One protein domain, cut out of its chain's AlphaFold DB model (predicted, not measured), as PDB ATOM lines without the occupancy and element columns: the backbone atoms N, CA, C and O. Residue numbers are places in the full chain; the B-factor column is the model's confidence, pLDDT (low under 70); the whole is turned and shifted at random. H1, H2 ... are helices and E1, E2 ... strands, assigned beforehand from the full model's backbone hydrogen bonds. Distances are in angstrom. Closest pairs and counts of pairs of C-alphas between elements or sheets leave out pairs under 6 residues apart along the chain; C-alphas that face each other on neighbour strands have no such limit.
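AT A GLANCE: This is residues 227 to 379 of the 401 residues of the protein "DNRLRE domain-containing protein" of Anaerolineae bacterium (UniProt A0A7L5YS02). Little regular structure: a loosely formed row of strands, E1, E3, E9, E5 and E7, from which the pair E8 and E4 folds back as a hook, with H1 at one end and long loops round it. The printed part has 153 residues, with nine named strands and H1 between E8 and E9; it is mostly strand, with 60 residues in named elements, and compact, radius of gyration of the C-alphas 15.4 A, spans 47 by 38 by 29 A.

IN THESE COORDINATES: E1, residues 227 to 232, begins at C-alpha 227 (40.847, 21.761, -44.422). E2 is 249 to 251, E3 258 to 267 (27.8 A), E4 282 to 287, E5 296 to 302 (20.0 A), E6 316 to 318, E7 340 to 344, E8 349 to 354, H1 356 to 365 and E9 371 to 374, ending at C-alpha 374 (28.024, 28.593, -49.369).

HOW THE PARTS SIT: Antiparallel neighbours are E1 and E3 (N 229 to O 264, 3.1 A), the hairpin E2 and E3 (N 251 to O 258, 2.9 A), E7 and E5 (N 298 to O 342, 2.7 A), E5 and E9 (N 301 to O 373, 3.0 A), and E4 and E8 (N 285 to O 351, 2.9 A). E3 and E9 come closest at the C-alphas of Leu 264 and Ser 372, 5.0 A. H1, with 5 of 6 O i to N i+4 pairs within hydrogen-bond range, only grazes the sheet E7 E5 E9. E6 pairs with no named strand.

THE WHOLE: The printed part has no cut. The links E1 to E2, E3 to E4, E5 to E6 and E6 to E7 are long. Mean pLDDT of the printed part is 71.5; residues 317 to 336 and 362 to 379 are among those under 70.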
ATOM      1  N   TYR A 227      40.321  21.153 -43.203       79.44
ATOM      2  CA  TYR A 227      40.847  21.761 -44.422       79.44
ATOM      3  C   TYR A 227      39.846  22.782 -44.929       79.44
ATOM      4  O   TYR A 227      38.637  22.511 -44.951       79.44
ATOM      5  N   ASP A 228      40.336  23.917 -45.397       85.88
ATOM      6  CA  ASP A 228      39.511  24.972 -45.950       85.88
ATOM      7  C   ASP A 228      40.191  25.697 -47.113       85.88
ATOM      8  O   ASP A 228      41.393  25.631 -47.309       85.88
ATOM      9  N   ALA A 229      39.402  26.304 -47.994       83.25
ATOM     10  CA  ALA A 229      39.950  27.152 -49.048       83.25
ATOM     11  C   ALA A 229      38.883  28.096 -49.582       83.25
ATOM     12  O   ALA A 229      37.722  27.723 -49.747       83.25
ATOM     13  N   THR A 230      39.275  29.308 -49.955       87.06
ATOM     14  CA  THR A 230      38.406  30.195 -50.735       87.06
ATOM     15  C   THR A 230      38.645  29.988 -52.232       87.06
ATOM     16  O   THR A 230      39.765  30.052 -52.724       87.06
ATOM     17  N   LEU A 231      37.578  29.793 -53.000       84.38
ATOM     18  CA  LEU A 231      37.602  29.897 -54.453       84.38
ATOM     19  C   LEU A 231      37.224  31.319 -54.855       84.38
ATOM     20  O   LEU A 231      36.124  31.763 -54.530       84.38
ATOM     21  N   SER A 232      38.101  32.002 -55.591       84.00
ATOM     22  CA  SER A 232      37.877  33.371 -56.069       84.00
ATOM     23  C   SER A 232      37.742  33.411 -57.587       84.00
ATOM     24  O   SER A 232      38.659  33.000 -58.288       84.00
ATOM     25  N   SER A 233      36.642  33.947 -58.113       80.00
ATOM     26  CA  SER A 233      36.491  34.158 -59.560       80.00
ATOM     27  C   SER A 233      37.356  35.306 -60.079       80.00
ATOM     28  O   SER A 233      37.798  35.275 -61.224       80.00
ATOM     29  N   THR A 234      37.621  36.297 -59.222       83.12
ATOM     30  CA  THR A 234      38.461  37.464 -59.509       83.12
ATOM     31  C   THR A 234      39.921  37.068 -59.705       83.12
ATOM     32  O   THR A 234      40.605  37.616 -60.566       83.12
ATOM     33  N   PHE A 235      40.388  36.081 -58.935       85.19
ATOM     34  CA  PHE A 235      41.745  35.538 -59.002       85.19
ATOM     35  C   PHE A 235      41.696  34.016 -59.204       85.19
ATOM     36  O   PHE A 235      41.994  33.249 -58.282       85.19
ATOM     37  N   PRO A 236      41.307  33.554 -60.404       83.88
ATOM     38  CA  PRO A 236      40.795  32.202 -60.589       83.88
ATOM     39  C   PRO A 236      41.846  31.090 -60.557       83.88
ATOM     40  O   PRO A 236      41.514  29.923 -60.345       83.88
ATOM     41  N   ASP A 237      43.116  31.442 -60.721       84.81
ATOM     42  CA  ASP A 237      44.235  30.504 -60.638       84.81
ATOM     43  C   ASP A 237      45.008  30.630 -59.316       84.81
ATOM     44  O   ASP A 237      46.029  29.974 -59.129       84.81
ATOM     45  N   THR A 238      44.527  31.457 -58.382       85.50
ATOM     46  CA  THR A 238      45.131  31.596 -57.052       85.50
ATOM     47  C   THR A 238      44.552  30.558 -56.097       85.50
ATOM     48  O   THR A 238      43.333  30.398 -56.003       85.50
ATOM     49  N   ASN A 239      45.435  29.855 -55.389       86.25
ATOM     50  CA  ASN A 239      45.068  28.979 -54.286       86.25
ATOM     51  C   ASN A 239      44.996  29.789 -52.983       86.25
ATOM     52  O   ASN A 239      45.934  30.511 -52.651       86.25
ATOM     53  N   TYR A 240      43.892  29.641 -52.252       83.44
ATOM     54  CA  TYR A 240      43.667  30.293 -50.958       83.44
ATOM     55  C   TYR A 240      43.541  29.281 -49.811       83.44
ATOM     56  O   TYR A 240      42.873  29.573 -48.826       83.44
ATOM     57  N   GLY A 241      44.143  28.092 -49.925       79.50
ATOM     58  CA  GLY A 241      44.092  27.086 -48.854       79.50
ATOM     59  C   GLY A 241      44.933  27.428 -47.623       79.50
ATOM     60  O   GLY A 241      44.779  26.829 -46.575       79.50
ATOM     61  N   GLY A 242      45.840  28.403 -47.737       79.50
ATOM     62  CA  GLY A 242      46.610  28.934 -46.607       79.50
ATOM     63  C   GLY A 242      46.089  30.268 -46.064       79.50
ATOM     64  O   GLY A 242      46.809  30.932 -45.318       79.50
ATOM     65  N   ALA A 243      44.908  30.722 -46.499       83.69
ATOM     66  CA  ALA A 243      44.352  31.998 -46.058       83.69
ATOM     67  C   ALA A 243      43.886  31.924 -44.594       83.69
ATOM     68  O   ALA A 243      43.433  30.890 -44.120       83.69
ATOM     69  N   SER A 244      43.983  33.037 -43.865       86.50
ATOM     70  CA  SER A 244      43.553  33.118 -42.458       86.50
ATOM     71  C   SER A 244      42.035  33.191 -42.270       86.50
ATOM     72  O   SER A 244      41.543  33.162 -41.139       86.50
ATOM     73  N   ASP A 245      41.304  33.359 -43.364       85.25
ATOM     74  CA  ASP A 245      39.893  33.690 -43.396       85.25
ATOM     75  C   ASP A 245      39.216  33.101 -44.638       85.25
ATOM     76  O   ASP A 245      39.790  32.980 -45.722       85.25
ATOM     77  N   LEU A 246      37.949  32.737 -44.452       87.25
ATOM     78  CA  LEU A 246      37.082  32.224 -45.501       87.25
ATOM     79  C   LEU A 246      36.156  33.331 -45.980       87.25
ATOM     80  O   LEU A 246      35.542  34.025 -45.166       87.25
ATOM     81  N   SER A 247      36.001  33.450 -47.298       83.38
ATOM     82  CA  SER A 247      35.080  34.422 -47.883       83.38
ATOM     83  C   SER A 247      34.019  33.773 -48.768       83.38
ATOM     84  O   SER A 247      34.266  32.814 -49.508       83.38
ATOM     85  N   ALA A 248      32.815  34.334 -48.686       79.50
ATOM     86  CA  ALA A 248      31.700  34.039 -49.567       79.50
ATOM     87  C   ALA A 248      31.194  35.371 -50.130       79.50
ATOM     88  O   ALA A 248      30.709  36.216 -49.379       79.50
ATOM     89  N   ASN A 249      31.329  35.565 -51.445       76.56
ATOM     90  CA  ASN A 249      31.089  36.852 -52.098       76.56
ATOM     91  C   ASN A 249      30.083  36.704 -53.242       76.56
ATOM     92  O   ASN A 249      30.203  35.814 -54.090       76.56
ATOM     93  N   TRP A 250      29.111  37.615 -53.281       70.94
ATOM     94  CA  TRP A 250      28.085  37.695 -54.317       70.94
ATOM     95  C   TRP A 250      27.963  39.137 -54.807       70.94
ATOM     96  O   TRP A 250      27.655  40.029 -54.016       70.94
ATOM     97  N   ILE A 251      28.161  39.365 -56.107       66.75
ATOM     98  CA  ILE A 251      28.032  40.691 -56.716       66.75
ATOM     99  C   ILE A 251      26.748  40.781 -57.534       66.75
ATOM    100  O   ILE A 251      26.501  40.002 -58.454       66.75
ATOM    101  N   THR A 252      25.938  41.790 -57.211       65.25
ATOM    102  CA  THR A 252      24.666  42.102 -57.881       65.25
ATOM    103  C   THR A 252      24.785  43.153 -58.983       65.25
ATOM    104  O   THR A 252      23.848  43.301 -59.761       65.25
ATOM    105  N   TYR A 253      25.907  43.878 -59.067       65.56
ATOM    106  CA  TYR A 253      26.098  44.949 -60.054       65.56
ATOM    107  C   TYR A 253      26.317  44.435 -61.491       65.56
ATOM    108  O   TYR A 253      26.047  45.167 -62.438       65.56
ATOM    109  N   PHE A 254      26.757  43.183 -61.673       59.34
ATOM    110  CA  PHE A 254      26.820  42.527 -62.985       59.34
ATOM    111  C   PHE A 254      25.492  41.833 -63.318       59.34
ATOM    112  O   PHE A 254      24.832  41.302 -62.426       59.34
ATOM    113  N   TYR A 255      25.109  41.803 -64.601       50.59
ATOM    114  CA  TYR A 255      23.948  41.041 -65.076       50.59
ATOM    115  C   TYR A 255      24.386  39.900 -66.013       50.59
ATOM    116  O   TYR A 255      24.980  40.177 -67.056       50.59
ATOM    117  N   PRO A 256      24.081  38.629 -65.692       59.25
ATOM    118  CA  PRO A 256      23.456  38.177 -64.446       59.25
ATOM    119  C   PRO A 256      24.398  38.364 -63.237       59.25
ATOM    120  O   PRO A 256      25.616  38.349 -63.429       59.25
ATOM    121  N   PRO A 257      23.860  38.506 -62.006       59.09
ATOM    122  CA  PRO A 257      24.660  38.539 -60.784       59.09
ATOM    123  C   PRO A 257      25.621  37.354 -60.714       59.09
ATOM    124  O   PRO A 257      25.258  36.236 -61.103       59.09
ATOM    125  N   GLN A 258      26.832  37.592 -60.219       65.06
ATOM    126  CA  GLN A 258      27.903  36.600 -60.230       65.06
ATOM    127  C   GLN A 258      28.363  36.263 -58.816       65.06
ATOM    128  O   GLN A 258      28.436  37.119 -57.933       65.06
ATOM    129  N   VAL A 259      28.678  34.986 -58.617       65.88
ATOM    130  CA  VAL A 259      29.429  34.536 -57.446       65.88
ATOM    131  C   VAL A 259      30.886  34.900 -57.679       65.88
ATOM    132  O   VAL A 259      31.442  34.523 -58.711       65.88
ATOM    133  N   GLU A 260      31.501  35.583 -56.720       69.25
ATOM    134  CA  GLU A 260      32.930  35.902 -56.775       69.25
ATOM    135  C   GLU A 260      33.771  35.105 -55.788       69.25
ATOM    136  O   GLU A 260      34.960  34.913 -56.020       69.25
ATOM    137  N   GLY A 261      33.164  34.626 -54.705       73.69
ATOM    138  CA  GLY A 261      33.861  33.947 -53.622       73.69
ATOM    139  C   GLY A 261      33.029  32.800 -53.084       73.69
ATOM    140  O   GLY A 261      31.857  32.999 -52.770       73.69
ATOM    141  N   ASN A 262      33.627  31.621 -52.966       80.56
ATOM    142  CA  ASN A 262      33.012  30.443 -52.368       80.56
ATOM    143  C   ASN A 262      33.994  29.776 -51.407       80.56
ATOM    144  O   ASN A 262      35.121  29.501 -51.799       80.56
ATOM    145  N   SER A 263      33.557  29.420 -50.201       85.81
ATOM    146  CA  SER A 263      34.405  28.686 -49.254       85.81
ATOM    147  C   SER A 263      34.206  27.170 -49.360       85.81
ATOM    148  O   SER A 263      33.076  26.672 -49.336       85.81
ATOM    149  N   LEU A 264      35.316  26.448 -49.461       81.12
ATOM    150  CA  LEU A 264      35.464  25.005 -49.325       81.12
ATOM    151  C   LEU A 264      35.782  24.674 -47.867       81.12
ATOM    152  O   LEU A 264      36.558  25.381 -47.234       81.12
ATOM    153  N   LEU A 265      35.178  23.608 -47.352       84.81
ATOM    154  CA  LEU A 265      35.437  23.078 -46.017       84.81
ATOM    155  C   LEU A 265      35.515  21.549 -46.097       84.81
ATOM    156  O   LEU A 265      34.833  20.904 -46.895       84.81
ATOM    157  N   ARG A 266      36.351  20.930 -45.276       77.81
ATOM    158  CA  ARG A 266      36.364  19.480 -45.093       77.81
ATOM    159  C   ARG A 266      36.832  19.161 -43.687       77.81
ATOM    160  O   ARG A 266      37.765  19.775 -43.185       77.81
ATOM    161  N   VAL A 267      36.195  18.164 -43.084       77.19
ATOM    162  CA  VAL A 267      36.575  17.637 -41.776       77.19
ATOM    163  C   VAL A 267      36.762  16.134 -41.911       77.19
ATOM    164  O   VAL A 267      35.849  15.437 -42.356       77.19
ATOM    165  N   ASP A 268      37.938  15.631 -41.553       71.38
ATOM    166  CA  ASP A 268      38.174  14.196 -41.438       71.38
ATOM    167  C   ASP A 268      37.471  13.650 -40.188       71.38
ATOM    168  O   ASP A 268      37.708  14.117 -39.076       71.38
ATOM    169  N   LEU A 269      36.625  12.636 -40.379       73.44
ATOM    170  CA  LEU A 269      35.809  11.995 -39.334       73.44
ATOM    171  C   LEU A 269      36.185  10.518 -39.154       73.44
ATOM    172  O   LEU A 269      35.323   9.659 -38.996       73.44
ATOM    173  N   TRP A 270      37.472  10.203 -39.294       65.50
ATOM    174  CA  TRP A 270      37.958   8.823 -39.359       65.50
ATOM    175  C   TRP A 270      37.748   8.045 -38.048       65.50
ATOM    176  O   TRP A 270      37.677   6.821 -38.081       65.50
ATOM    177  N   ASP A 271      37.624   8.744 -36.918       65.44
ATOM    178  CA  ASP A 271      37.365   8.180 -35.591       65.44
ATOM    179  C   ASP A 271      35.873   7.896 -35.335       65.44
ATOM    180  O   ASP A 271      35.508   7.419 -34.257       65.44
ATOM    181  N   ILE A 272      34.997   8.200 -36.303       68.38
ATOM    182  CA  ILE A 272      33.583   7.831 -36.267       68.38
ATOM    183  C   ILE A 272      33.379   6.564 -37.113       68.38
ATOM    184  O   ILE A 272      33.652   6.589 -38.317       68.38
ATOM    185  N   PRO A 273      32.832   5.476 -36.535       69.38
ATOM    186  CA  PRO A 273      32.505   4.269 -37.287       69.38
ATOM    187  C   PRO A 273      31.569   4.553 -38.470       69.38
ATOM    188  O   PRO A 273      30.617   5.329 -38.360       69.38
ATOM    189  N   ALA A 274      31.793   3.888 -39.604       57.84
ATOM    190  CA  ALA A 274      31.014   4.114 -40.828       57.84
ATOM    191  C   ALA A 274      29.522   3.735 -40.694       57.84
ATOM    192  O   ALA A 274      28.668   4.283 -41.394       57.84
ATOM    193  N   ASP A 275      29.194   2.803 -39.798       65.06
ATOM    194  CA  ASP A 275      27.833   2.366 -39.479       65.06
ATOM    195  C   ASP A 275      27.198   3.151 -38.316       65.06
ATOM    196  O   ASP A 275      26.051   2.884 -37.939       65.06
ATOM    197  N   ALA A 276      27.899   4.155 -37.774       71.06
ATOM    198  CA  ALA A 276      27.380   4.988 -36.702       71.06
ATOM    199  C   ALA A 276      26.083   5.703 -37.119       71.06
ATOM    200  O   ALA A 276      25.941   6.253 -38.220       71.06
ATOM    201  N   THR A 277      25.123   5.724 -36.194       84.12
ATOM    202  CA  THR A 277      23.940   6.581 -36.302       84.12
ATOM    203  C   THR A 277      24.245   7.916 -35.634       84.12
ATOM    204  O   THR A 277      24.630   7.959 -34.468       84.12
ATOM    205  N   ILE A 278      24.088   9.004 -36.380       84.19
ATOM    206  CA  ILE A 278      24.414  10.362 -35.960       84.19
ATOM    207  C   ILE A 278      23.143  11.028 -35.445       84.19
ATOM    208  O   ILE A 278      22.256  11.385 -36.217       84.19
ATOM    209  N   ASP A 279      23.069  11.213 -34.127       88.62
ATOM    210  CA  ASP A 279      21.950  11.907 -33.478       88.62
ATOM    211  C   ASP A 279      21.948  13.417 -33.764       88.62
ATOM    212  O   ASP A 279      20.895  14.052 -33.805       88.62
ATOM    213  N   GLY A 280      23.133  14.000 -33.953       88.50
ATOM    214  CA  GLY A 280      23.310  15.419 -34.218       88.50
ATOM    215  C   GLY A 280      24.729  15.728 -34.678       88.50
ATOM    216  O   GLY A 280      25.691  15.225 -34.099       88.50
ATOM    217  N   ALA A 281      24.857  16.563 -35.704       88.06
ATOM    218  CA  ALA A 281      26.130  17.143 -36.107       88.06
ATOM    219  C   ALA A 281      25.942  18.626 -36.422       88.06
ATOM    220  O   ALA A 281      25.009  19.004 -37.131       88.06
ATOM    221  N   GLU A 282      26.844  19.453 -35.906       90.62
ATOM    222  CA  GLU A 282      26.805  20.902 -36.062       90.62
ATOM    223  C   GLU A 282      28.190  21.426 -36.446       90.62
ATOM    224  O   GLU A 282      29.194  21.049 -35.840       90.62
ATOM    225  N   LEU A 283      28.239  22.321 -37.428       90.75
ATOM    226  CA  LEU A 283      29.422  23.110 -37.754       90.75
ATOM    227  C   LEU A 283      29.261  24.504 -37.152       90.75
ATOM    228  O   LEU A 283      28.272  25.178 -37.423       90.75
ATOM    229  N   SER A 284      30.237  24.948 -36.364       91.31
ATOM    230  CA  SER A 284      30.265  26.313 -35.832       91.31
ATOM    231  C   SER A 284      31.357  27.127 -36.514       91.31
ATOM    232  O   SER A 284      32.520  26.734 -36.472       91.31
ATOM    233  N   LEU A 285      30.993  28.263 -37.110       89.94
ATOM    234  CA  LEU A 285      31.935  29.220 -37.697       89.94
ATOM    235  C   LEU A 285      31.838  30.562 -36.978       89.94
ATOM    236  O   LEU A 285      30.771  30.947 -36.504       89.94
ATOM    237  N   PHE A 286      32.946  31.293 -36.923       89.31
ATOM    238  CA  PHE A 286      32.955  32.648 -36.387       89.31
ATOM    239  C   PHE A 286      32.913  33.657 -37.534       89.31
ATOM    240  O   PHE A 286      33.871  33.793 -38.290       89.31
ATOM    241  N   LEU A 287      31.800  34.374 -37.660       89.19
ATOM    242  CA  LEU A 287      31.647  35.458 -38.619       89.19
ATOM    243  C   LEU A 287      32.506  36.649 -38.177       89.19
ATOM    244  O   LEU A 287      32.259  37.220 -37.112       89.19
ATOM    245  N   LEU A 288      33.497  37.013 -38.994       87.81
ATOM    246  CA  LEU A 288      34.412  38.126 -38.730       87.81
ATOM    247  C   LEU A 288      33.805  39.477 -39.116       87.81
ATOM    248  O   LEU A 288      33.807  40.401 -38.299       87.81
ATOM    249  N   GLU A 289      33.275  39.569 -40.334       84.50
ATOM    250  CA  GLU A 289      32.727  40.796 -40.904       84.50
ATOM    251  C   GLU A 289      31.729  40.524 -42.035       84.50
ATOM    252  O   GLU A 289      31.623  39.409 -42.550       84.50
ATOM    253  N   ARG A 290      30.981  41.566 -42.420       82.50
ATOM    254  CA  ARG A 290      30.056  41.569 -43.558       82.50
ATOM    255  C   ARG A 290      30.095  42.922 -44.254       82.50
ATOM    256  O   ARG A 290      30.035  43.957 -43.598       82.50
ATOM    257  N   SER A 291      30.105  42.901 -45.582       77.75
ATOM    258  CA  SER A 291      30.106  44.112 -46.412       77.75
ATOM    259  C   SER A 291      28.723  44.755 -46.579       77.75
ATOM    260  O   SER A 291      28.631  45.906 -46.997       77.75
ATOM    261  N   ALA A 292      27.644  44.032 -46.258       71.56
ATOM    262  CA  ALA A 292      26.270  44.440 -46.536       71.56
ATOM    263  C   ALA A 292      25.359  44.280 -45.296       71.56
ATOM    264  O   ALA A 292      25.356  43.201 -44.692       71.56
ATOM    265  N   PRO A 293      24.567  45.311 -44.922       68.00
ATOM    266  CA  PRO A 293      23.655  45.259 -43.773       68.00
ATOM    267  C   PRO A 293      22.369  44.459 -44.038       68.00
ATOM    268  O   PRO A 293      21.631  44.161 -43.103       68.00
ATOM    269  N   GLN A 294      22.062  44.133 -45.298       72.81
ATOM    270  CA  GLN A 294      20.887  43.337 -45.660       72.81
ATOM    271  C   GLN A 294      20.998  41.916 -45.107       72.81
ATOM    272  O   GLN A 294      22.097  41.391 -44.979       72.81
ATOM    273  N   GLN A 295      19.874  41.250 -44.836       77.12
ATOM    274  CA  GLN A 295      19.887  39.822 -44.514       77.12
ATOM    275  C   GLN A 295      20.476  39.032 -45.686       77.12
ATOM    276  O   GLN A 295      20.105  39.255 -46.842       77.12
ATOM    277  N   VAL A 296      21.389  38.109 -45.388       77.62
ATOM    278  CA  VAL A 296      21.972  37.241 -46.409       77.62
ATOM    279  C   VAL A 296      21.699  35.791 -46.050       77.62
ATOM    280  O   VAL A 296      21.952  35.368 -44.923       77.62
ATOM    281  N   THR A 297      21.179  35.033 -47.009       81.56
ATOM    282  CA  THR A 297      20.894  33.617 -46.813       81.56
ATOM    283  C   THR A 297      22.053  32.779 -47.274       81.56
ATOM    284  O   THR A 297      22.437  32.830 -48.431       81.56
ATOM    285  N   LEU A 298      22.559  31.980 -46.365       79.31
ATOM    286  CA  LEU A 298      23.722  31.147 -46.469       79.31
ATOM    287  C   LEU A 298      23.285  29.705 -46.697       79.31
ATOM    288  O   LEU A 298      22.441  29.198 -45.967       79.31
ATOM    289  N   ARG A 299      23.829  29.038 -47.712       81.69
ATOM    290  CA  ARG A 299      23.397  27.686 -48.101       81.69
ATOM    291  C   ARG A 299      24.570  26.756 -48.195       81.69
ATOM    292  O   ARG A 299      25.408  27.047 -49.027       81.69
ATOM    293  N   VAL A 300      24.580  25.666 -47.438       80.81
ATOM    294  CA  VAL A 300      25.639  24.651 -47.441       80.81
ATOM    295  C   VAL A 300      25.278  23.515 -48.390       80.81
ATOM    296  O   VAL A 300      24.159  23.013 -48.321       80.81
ATOM    297  N   TYR A 301      26.204  23.080 -49.243       77.62
ATOM    298  CA  TYR A 301      26.020  21.944 -50.154       77.62
ATOM    299  C   TYR A 301      26.985  20.789 -49.838       77.62
ATOM    300  O   TYR A 301      28.061  20.987 -49.274       77.62
ATOM    301  N   GLU A 302      26.595  19.568 -50.205       73.00
ATOM    302  CA  GLU A 302      27.510  18.427 -50.289       73.00
ATOM    303  C   GLU A 302      28.331  18.535 -51.570       73.00
ATOM    304  O   GLU A 302      27.767  18.739 -52.654       73.00
ATOM    305  N   LEU A 303      29.644  18.354 -51.458       73.88
ATOM    306  CA  LEU A 303      30.521  18.299 -52.615       73.88
ATOM    307  C   LEU A 303      30.728  16.845 -53.033       73.88
ATOM    308  O   LEU A 303      31.225  16.021 -52.274       73.88
ATOM    309  N   LEU A 304      30.370  16.542 -54.277       70.50
ATOM    310  CA  LEU A 304      30.441  15.200 -54.861       70.50
ATOM    311  C   LEU A 304      31.799  14.923 -55.520       70.50
ATOM    312  O   LEU A 304      31.997  13.880 -56.141       70.50
ATOM    313  N   ARG A 305      32.725  15.883 -55.436       67.06
ATOM    314  CA  ARG A 305      34.078  15.794 -55.979       67.06
ATOM    315  C   ARG A 305      35.099  16.150 -54.917       67.06
ATOM    316  O   ARG A 305      34.905  17.061 -54.121       67.06
ATOM    317  N   HIS A 306      36.223  15.461 -54.971       67.62
ATOM    318  CA  HIS A 306      37.373  15.784 -54.152       67.62
ATOM    319  C   HIS A 306      37.986  17.152 -54.520       67.62
ATOM    320  O   HIS A 306      37.933  17.544 -55.688       67.62
ATOM    321  N   TRP A 307      38.626  17.816 -53.552       70.12
ATOM    322  CA  TRP A 307      39.482  18.992 -53.724       70.12
ATOM    323  C   TRP A 307      40.656  18.977 -52.726       70.12
ATOM    324  O   TRP A 307      40.498  18.534 -51.586       70.12
ATOM    325  N   SER A 308      41.823  19.472 -53.149       71.62
ATOM    326  CA  SER A 308      43.006  19.606 -52.282       71.62
ATOM    327  C   SER A 308      43.170  21.049 -51.819       71.62
ATOM    328  O   SER A 308      43.216  21.956 -52.645       71.62
ATOM    329  N   GLU A 309      43.303  21.267 -50.512       77.00
ATOM    330  CA  GLU A 309      43.560  22.590 -49.931       77.00
ATOM    331  C   GLU A 309      44.812  23.248 -50.501       77.00
ATOM    332  O   GLU A 309      44.765  24.419 -50.854       77.00
ATOM    333  N   ALA A 310      45.884  22.486 -50.712       75.88
ATOM    334  CA  ALA A 310      47.143  23.015 -51.229       75.88
ATOM    335  C   ALA A 310      47.106  23.370 -52.730       75.88
ATOM    336  O   ALA A 310      47.988  24.073 -53.216       75.88
ATOM    337  N   GLU A 311      46.117  22.873 -53.481       76.94
ATOM    338  CA  GLU A 311      46.121  22.947 -54.951       76.94
ATOM    339  C   GLU A 311      44.840  23.527 -55.560       76.94
ATOM    340  O   GLU A 311      44.815  23.841 -56.752       76.94
ATOM    341  N   THR A 312      43.750  23.631 -54.797       77.56
ATOM    342  CA  THR A 312      42.453  24.029 -55.344       77.56
ATOM    343  C   THR A 312      42.453  25.492 -55.770       77.56
ATOM    344  O   THR A 312      42.973  26.372 -55.087       77.56
ATOM    345  N   THR A 313      41.840  25.756 -56.913       82.88
ATOM    346  CA  THR A 313      41.591  27.090 -57.441       82.88
ATOM    347  C   THR A 313      40.173  27.145 -58.003       82.88
ATOM    348  O   THR A 313      39.448  26.146 -58.076       82.88
ATOM    349  N   TRP A 314      39.744  28.320 -58.448       80.56
ATOM    350  CA  TRP A 314      38.439  28.488 -59.088       80.56
ATOM    351  C   TRP A 314      38.263  27.621 -60.345       80.56
ATOM    352  O   TRP A 314      37.157  27.179 -60.667       80.56
ATOM    353  N   HIS A 315      39.355  27.350 -61.064       78.31
ATOM    354  CA  HIS A 315      39.353  26.504 -62.258       78.31
ATOM    355  C   HIS A 315      39.601  25.021 -61.964       78.31
ATOM    356  O   HIS A 315      39.169  24.160 -62.739       78.31
ATOM    357  N   ARG A 316      40.272  24.702 -60.853       73.25
ATOM    358  CA  ARG A 316      40.765  23.350 -60.568       73.25
ATOM    359  C   ARG A 316      40.400  22.884 -59.170       73.25
ATOM    360  O   ARG A 316      40.616  23.585 -58.191       73.25
ATOM    361  N   ASN A 317      39.907  21.659 -59.055       64.81
ATOM    362  CA  ASN A 317      39.754  21.036 -57.745       64.81
ATOM    363  C   ASN A 317      41.102  20.535 -57.193       64.81
ATOM    364  O   ASN A 317      41.276  20.519 -55.978       64.81
ATOM    365  N   PHE A 318      42.057  20.178 -58.064       68.62
ATOM    366  CA  PHE A 318      43.475  19.919 -57.743       68.62
ATOM    367  C   PHE A 318      44.334  19.901 -59.031       68.62
ATOM    368  O   PHE A 318      43.788  19.980 -60.132       68.62
ATOM    369  N   THR A 319      45.670  19.799 -58.964       55.56
ATOM    370  CA  THR A 319      46.567  20.094 -60.109       55.56
ATOM    371  C   THR A 319      46.275  19.287 -61.386       55.56
ATOM    372  O   THR A 319      46.437  19.817 -62.491       55.56
ATOM    373  N   ARG A 320      45.801  18.037 -61.264       56.16
ATOM    374  CA  ARG A 320      45.542  17.122 -62.396       56.16
ATOM    375  C   ARG A 320      44.074  17.040 -62.832       56.16
ATOM    376  O   ARG A 320      43.769  16.277 -63.747       56.16
ATOM    377  N   GLN A 321      43.170  17.801 -62.213       63.22
ATOM    378  CA  GLN A 321      41.749  17.771 -62.555       63.22
ATOM    379  C   GLN A 321      41.127  19.173 -62.510       63.22
ATOM    380  O   GLN A 321      41.385  19.987 -61.625       63.22
ATOM    381  N   THR A 322      40.299  19.475 -63.507       68.19
ATOM    382  CA  THR A 322      39.452  20.668 -63.499       68.19
ATOM    383  C   THR A 322      38.097  20.329 -62.898       68.19
ATOM    384  O   THR A 322      37.609  19.197 -63.008       68.19
ATOM    385  N   TRP A 323      37.419  21.336 -62.356       66.12
ATOM    386  CA  TRP A 323      35.976  21.229 -62.155       66.12
ATOM    387  C   TRP A 323      35.302  20.879 -63.495       66.12
ATOM    388  O   TRP A 323      35.787  21.259 -64.563       66.12
ATOM    389  N   SER A 324      34.184  20.144 -63.480       53.09
ATOM    390  CA  SER A 324      33.492  19.738 -64.720       53.09
ATOM    391  C   SER A 324      32.972  20.921 -65.554       53.09
ATOM    392  O   SER A 324      32.614  20.737 -66.711       53.09
ATOM    393  N   VAL A 325      32.947  22.122 -64.970       51.94
ATOM    394  CA  VAL A 325      32.877  23.423 -65.644       51.94
ATOM    395  C   VAL A 325      33.759  24.377 -64.823       51.94
ATOM    396  O   VAL A 325      33.647  24.344 -63.594       51.94
ATOM    397  N   PRO A 326      34.613  25.226 -65.431       44.03
ATOM    398  CA  PRO A 326      35.282  26.298 -64.695       44.03
ATOM    399  C   PRO A 326      34.226  27.128 -63.959       44.03
ATOM    400  O   PRO A 326      33.140  27.340 -64.498       44.03
ATOM    401  N   ALA A 327      34.517  27.625 -62.760       45.97
ATOM    402  CA  ALA A 327      33.701  28.666 -62.127       45.97
ATOM    403  C   ALA A 327      32.318  28.285 -61.565       45.97
ATOM    404  O   ALA A 327      31.573  29.158 -61.116       45.97
ATOM    405  N   ARG A 328      31.934  27.006 -61.558       49.84
ATOM    406  CA  ARG A 328      30.715  26.544 -60.884       49.84
ATOM    407  C   ARG A 328      30.943  25.148 -60.307       49.84
ATOM    408  O   ARG A 328      31.228  24.235 -61.082       49.84
ATOM    409  N   PRO A 329      30.614  24.888 -59.031       45.34
ATOM    410  CA  PRO A 329      29.959  23.630 -58.727       45.34
ATOM    411  C   PRO A 329      28.602  23.683 -59.451       45.34
ATOM    412  O   PRO A 329      27.596  24.152 -58.928       45.34
ATOM    413  N   ALA A 330      28.580  23.345 -60.742       39.31
ATOM    414  CA  ALA A 330      27.327  23.096 -61.438       39.31
ATOM    415  C   ALA A 330      26.682  21.862 -60.789       39.31
ATOM    416  O   ALA A 330      27.375  21.080 -60.139       39.31
ATOM    417  N   ALA A 331      25.384  21.663 -61.012       41.78
ATOM    418  CA  ALA A 331      24.546  20.584 -60.472       41.78
ATOM    419  C   ALA A 331      25.078  19.132 -60.635       41.78
ATOM    420  O   ALA A 331      24.404  18.188 -60.244       41.78
ATOM    421  N   THR A 332      26.260  18.945 -61.227       47.78
ATOM    422  CA  THR A 332      26.984  17.681 -61.402       47.78
ATOM    423  C   THR A 332      28.203  17.504 -60.485       47.78
ATOM    424  O   THR A 332      28.763  16.411 -60.455       47.78
ATOM    425  N   SER A 333      28.660  18.540 -59.766       53.03
ATOM    426  CA  SER A 333      29.772  18.446 -58.792       53.03
ATOM    427  C   SER A 333      29.333  18.636 -57.343       53.03
ATOM    428  O   SER A 333      30.086  18.288 -56.443       53.03
ATOM    429  N   THR A 334      28.129  19.150 -57.110       58.84
ATOM    430  CA  THR A 334      27.491  19.247 -55.792       58.84
ATOM    431  C   THR A 334      26.141  18.554 -55.820       58.84
ATOM    432  O   THR A 334      25.548  18.392 -56.891       58.84
ATOM    433  N   ALA A 335      25.620  18.207 -54.647       63.84
ATOM    434  CA  ALA A 335      24.226  17.802 -54.530       63.84
ATOM    435  C   ALA A 335      23.289  18.884 -55.105       63.84
ATOM    436  O   ALA A 335      23.567  20.086 -55.043       63.84
ATOM    437  N   ALA A 336      22.158  18.453 -55.669       66.94
ATOM    438  CA  ALA A 336      21.186  19.348 -56.301       66.94
ATOM    439  C   ALA A 336      20.461  20.263 -55.293       66.94
ATOM    440  O   ALA A 336      19.951  21.323 -55.662       66.94
ATOM    441  N   THR A 337      20.425  19.868 -54.020       74.62
ATOM    442  CA  THR A 337      19.761  20.574 -52.918       74.62
ATOM    443  C   THR A 337      20.764  20.919 -51.817       74.62
ATOM    444  O   THR A 337      21.661  20.113 -51.561       74.62
ATOM    445  N   PRO A 338      20.621  22.074 -51.140       78.75
ATOM    446  CA  PRO A 338      21.470  22.400 -50.002       78.75
ATOM    447  C   PRO A 338      21.211  21.436 -48.839       78.75
ATOM    448  O   PRO A 338      20.072  21.058 -48.569       78.75
ATOM    449  N   SER A 339      22.274  21.068 -48.134       81.25
ATOM    450  CA  SER A 339      22.235  20.301 -46.889       81.25
ATOM    451  C   SER A 339      21.774  21.150 -45.701       81.25
ATOM    452  O   SER A 339      21.200  20.611 -44.760       81.25
ATOM    453  N   ALA A 340      22.014  22.465 -45.745       84.19
ATOM    454  CA  ALA A 340      21.541  23.423 -44.748       84.19
ATOM    455  C   ALA A 340      21.341  24.813 -45.368       84.19
ATOM    456  O   ALA A 340      22.037  25.182 -46.314       84.19
ATOM    457  N   GLU A 341      20.421  25.600 -44.814       86.00
ATOM    458  CA  GLU A 341      20.176  26.992 -45.203       86.00
ATOM    459  C   GLU A 341      19.936  27.839 -43.948       86.00
ATOM    460  O   GLU A 341      19.142  27.464 -43.088       86.00
ATOM    461  N   ILE A 342      20.660  28.952 -43.808       85.06
ATOM    462  CA  ILE A 342      20.670  29.803 -42.609       85.06
ATOM    463  C   ILE A 342      20.598  31.259 -43.034       85.06
ATOM    464  O   ILE A 342      21.265  31.670 -43.974       85.06
ATOM    465  N   SER A 343      19.809  32.065 -42.334       85.38
ATOM    466  CA  SER A 343      19.772  33.509 -42.565       85.38
ATOM    467  C   SER A 343      20.720  34.224 -41.610       85.38
ATOM    468  O   SER A 343      20.678  33.981 -40.409       85.38
ATOM    469  N   LEU A 344      21.556  35.113 -42.141       82.81
ATOM    470  CA  LEU A 344      22.468  35.948 -41.366       82.81
ATOM    471  C   LEU A 344      21.892  37.356 -41.198       82.81
ATOM    472  O   LEU A 344      21.782  38.117 -42.164       82.81
ATOM    473  N   ASP A 345      21.585  37.726 -39.961       82.56
ATOM    474  CA  ASP A 345      21.124  39.055 -39.531       82.56
ATOM    475  C   ASP A 345      22.138  39.784 -38.626       82.56
ATOM    476  O   ASP A 345      22.057  40.995 -38.442       82.56
ATOM    477  N   MET A 346      23.144  39.069 -38.127       82.44
ATOM    478  CA  MET A 346      24.243  39.606 -37.324       82.44
ATOM    479  C   MET A 346      25.436  40.073 -38.170       82.44
ATOM    480  O   MET A 346      25.636  39.612 -39.296       82.44
ATOM    481  N   SER A 347      26.256  40.970 -37.611       81.44
ATOM    482  CA  SER A 347      27.480  41.497 -38.239       81.44
ATOM    483  C   SER A 347      28.766  40.782 -37.808       81.44
ATOM    484  O   SER A 347      29.734  40.789 -38.565       81.44
ATOM    485  N   ARG A 348      28.788  40.159 -36.620       89.06
ATOM    486  CA  ARG A 348      29.938  39.421 -36.071       89.06
ATOM    487  C   ARG A 348      29.494  38.435 -34.993       89.06
ATOM    488  O   ARG A 348      28.619  38.769 -34.198       89.06
ATOM    489  N   GLY A 349      30.125  37.263 -34.921       89.69
ATOM    490  CA  GLY A 349      29.906  36.276 -33.857       89.69
ATOM    491  C   GLY A 349      29.760  34.842 -34.365       89.69
ATOM    492  O   GLY A 349      29.972  34.563 -35.541       89.69
ATOM    493  N   TRP A 350      29.426  33.922 -33.462       91.25
ATOM    494  CA  TRP A 350      29.282  32.507 -33.804       91.25
ATOM    495  C   TRP A 350      27.992  32.238 -34.575       91.25
ATOM    496  O   TRP A 350      26.915  32.653 -34.155       91.25
ATOM    497  N   ILE A 351      28.121  31.489 -35.667       90.50
ATOM    498  CA  ILE A 351      27.017  30.883 -36.406       90.50
ATOM    499  C   ILE A 351      27.124  29.367 -36.273       90.50
ATOM    500  O   ILE A 351      28.221  28.813 -36.348       90.50
ATOM    501  N   THR A 352      25.991  28.698 -36.088       91.19
ATOM    502  CA  THR A 352      25.925  27.240 -35.938       91.19
ATOM    503  C   THR A 352      25.053  26.658 -37.032       91.19
ATOM    504  O   THR A 352      23.963  27.162 -37.304       91.19
ATOM    505  N   ILE A 353      25.547  25.600 -37.666       90.12
ATOM    506  CA  ILE A 353      24.958  25.018 -38.862       90.12
ATOM    507  C   ILE A 353      24.653  23.550 -38.633       90.12
ATOM    508  O   ILE A 353      25.590  22.777 -38.426       90.12
ATOM    509  N   PRO A 354      23.381  23.135 -38.718       90.62
ATOM    510  CA  PRO A 354      23.022  21.736 -38.576       90.62
ATOM    511  C   PRO A 354      23.431  20.964 -39.834       90.62
ATOM    512  O   PRO A 354      22.968  21.262 -40.932       90.62
ATOM    513  N   LEU A 355      24.283  19.953 -39.674       88.69
ATOM    514  CA  LEU A 355      24.797  19.104 -40.754       88.69
ATOM    515  C   LEU A 355      24.553  17.607 -40.499       88.69
ATOM    516  O   LEU A 355      25.164  16.769 -41.155       88.69
ATOM    517  N   THR A 356      23.652  17.249 -39.576       88.94
ATOM    518  CA  THR A 356      23.364  15.855 -39.181       88.94
ATOM    519  C   THR A 356      23.171  14.922 -40.378       88.94
ATOM    520  O   THR A 356      23.865  13.914 -40.486       88.94
ATOM    521  N   SER A 357      22.281  15.274 -41.312       84.44
ATOM    522  CA  SER A 357      21.991  14.440 -42.485       84.44
ATOM    523  C   SER A 357      23.193  14.294 -43.417       84.44
ATOM    524  O   SER A 357      23.397  13.218 -43.969       84.44
ATOM    525  N   LEU A 358      23.994  15.356 -43.560       82.12
ATOM    526  CA  LEU A 358      25.185  15.370 -44.409       82.12
ATOM    527  C   LEU A 358      26.302  14.492 -43.834       82.12
ATOM    528  O   LEU A 358      26.931  13.725 -44.554       82.12
ATOM    529  N   VAL A 359      26.527  14.566 -42.521       83.31
ATOM    530  CA  VAL A 359      27.498  13.699 -41.842       83.31
ATOM    531  C   VAL A 359      27.034  12.243 -41.887       83.31
ATOM    532  O   VAL A 359      27.820  11.351 -42.198       83.31
ATOM    533  N   GLN A 360      25.743  11.994 -41.649       82.69
ATOM    534  CA  GLN A 360      25.171  10.651 -41.704       82.69
ATOM    535  C   GLN A 360      25.276  10.017 -43.101       82.69
ATOM    536  O   GLN A 360      25.540   8.814 -43.182       82.69
ATOM    537  N   SER A 361      25.051  10.777 -44.181       74.00
ATOM    538  CA  SER A 361      25.173  10.277 -45.558       74.00
ATOM    539  C   SER A 361      26.629  10.052 -45.963       74.00
ATOM    540  O   SER A 361      26.932   9.007 -46.543       74.00
ATOM    541  N   GLY A 362      27.533  10.970 -45.604       67.06
ATOM    542  CA  GLY A 362      28.965  10.868 -45.900       67.06
ATOM    543  C   GLY A 362      29.639   9.649 -45.260       67.06
ATOM    544  O   GLY A 362      30.428   8.964 -45.908       67.06
ATOM    545  N   LEU A 363      29.274   9.301 -44.018       66.50
ATOM    546  CA  LEU A 363      29.809   8.105 -43.347       66.50
ATOM    547  C   LEU A 363      29.406   6.799 -44.051       66.50
ATOM    548  O   LEU A 363      30.215   5.880 -44.166       66.50
ATOM    549  N   ARG A 364      28.178   6.730 -44.581       63.22
ATOM    550  CA  ARG A 364      27.645   5.522 -45.236       63.22
ATOM    551  C   ARG A 364      28.209   5.284 -46.633       63.22
ATOM    552  O   ARG A 364      28.270   4.139 -47.068       63.22
ATOM    553  N   SER A 365      28.584   6.341 -47.349       51.31
ATOM    554  CA  SER A 365      29.063   6.242 -48.731       51.31
ATOM    555  C   SER A 365      30.570   5.996 -48.840       51.31
ATOM    556  O   SER A 365      31.047   5.731 -49.940       51.31
ATOM    557  N   ARG A 366      31.332   6.108 -47.736       51.41
ATOM    558  CA  ARG A 366      32.814   6.125 -47.693       51.41
ATOM    559  C   ARG A 366      33.490   7.142 -48.629       51.41
ATOM    560  O   ARG A 366      34.714   7.261 -48.611       51.41
ATOM    561  N   ASN A 367      32.721   7.958 -49.348       40.69
ATOM    562  CA  ASN A 367      33.159   9.252 -49.843       40.69
ATOM    563  C   ASN A 367      33.182  10.177 -48.630       40.69
ATOM    564  O   ASN A 367      32.168  10.778 -48.282       40.69
ATOM    565  N   LYS A 368      34.334  10.219 -47.946       43.09
ATOM    566  CA  LYS A 368      34.606  11.100 -46.803       43.09
ATOM    567  C   LYS A 368      33.882  12.437 -46.972       43.09
ATOM    568  O   LYS A 368      34.099  13.127 -47.968       43.09
ATOM    569  N   THR A 369      33.030  12.752 -45.999       37.00
ATOM    570  CA  THR A 369      32.148  13.918 -45.895       37.00
ATOM    571  C   THR A 369      32.843  15.195 -46.366       37.00
ATOM    572  O   THR A 369      33.486  15.909 -45.600       37.00
ATOM    573  N   THR A 370      32.735  15.480 -47.659       35.91
ATOM    574  CA  THR A 370      33.250  16.711 -48.240       35.91
ATOM    575  C   THR A 370      32.104  17.710 -48.169       35.91
ATOM    576  O   THR A 370      31.162  17.673 -48.960       35.91
ATOM    577  N   VAL A 371      32.121  18.550 -47.135       34.00
ATOM    578  CA  VAL A 371      31.111  19.591 -46.926       34.00
ATOM    579  C   VAL A 371      31.517  20.800 -47.753       34.00
ATOM    580  O   VAL A 371      32.345  21.589 -47.317       34.00
ATOM    581  N   SER A 372      30.969  21.010 -48.946       35.69
ATOM    582  CA  SER A 372      31.260  22.270 -49.636       35.69
ATOM    583  C   SER A 372      30.077  22.861 -50.373       35.69
ATOM    584  O   SER A 372      29.604  22.331 -51.372       35.69
ATOM    585  N   PHE A 373      29.630  24.005 -49.859       47.16
ATOM    586  CA  PHE A 373      29.757  25.343 -50.459       47.16
ATOM    587  C   PHE A 373      28.639  26.235 -49.959       47.16
ATOM    588  O   PHE A 373      27.589  25.713 -49.636       47.16
ATOM    589  N   TRP A 374      28.870  27.550 -49.948       33.31
ATOM    590  CA  TRP A 374      28.024  28.593 -49.369       33.31
ATOM    591  C   TRP A 374      27.415  29.438 -50.487       33.31
ATOM    592  O   TRP A 374      28.129  30.213 -51.111       33.31
ATOM    593  N   LYS A 375      26.109  29.326 -50.766       30.00
ATOM    594  CA  LYS A 375      25.437  30.261 -51.691       30.00
ATOM    595  C   LYS A 375      24.750  31.368 -50.901       30.00
ATOM    596  O   LYS A 375      23.704  31.110 -50.316       30.00
ATOM    597  N   LEU A 376      25.325  32.573 -50.925       27.91
ATOM    598  CA  LEU A 376      24.694  33.795 -50.431       27.91
ATOM    599  C   LEU A 376      23.677  34.300 -51.464       27.91
ATOM    600  O   LEU A 376      24.063  34.785 -52.525       27.91
ATOM    601  N   LEU A 377      22.380  34.150 -51.187       25.16
ATOM    602  CA  LEU A 377      21.329  34.783 -51.988       25.16
ATOM    603  C   LEU A 377      20.786  36.010 -51.244       25.16
ATOM    604  O   LEU A 377      20.318  35.857 -50.111       25.16
ATOM    605  N   PRO A 378      20.792  37.211 -51.849       23.69
ATOM    606  CA  PRO A 378      19.926  38.281 -51.381       23.69
ATOM    607  C   PRO A 378      18.463  37.875 -51.602       23.69
ATOM    608  O   PRO A 378      18.123  37.258 -52.616       23.69
ATOM    609  N   TRP A 379      17.588  38.231 -50.660       27.44
ATOM    610  CA  TRP A 379      16.142  38.130 -50.854       27.44
ATOM    611  C   TRP A 379      15.740  38.960 -52.084       27.44
ATOM    612  O   TRP A 379      15.797  40.187 -52.056       27.44
TER     613      TRP A 379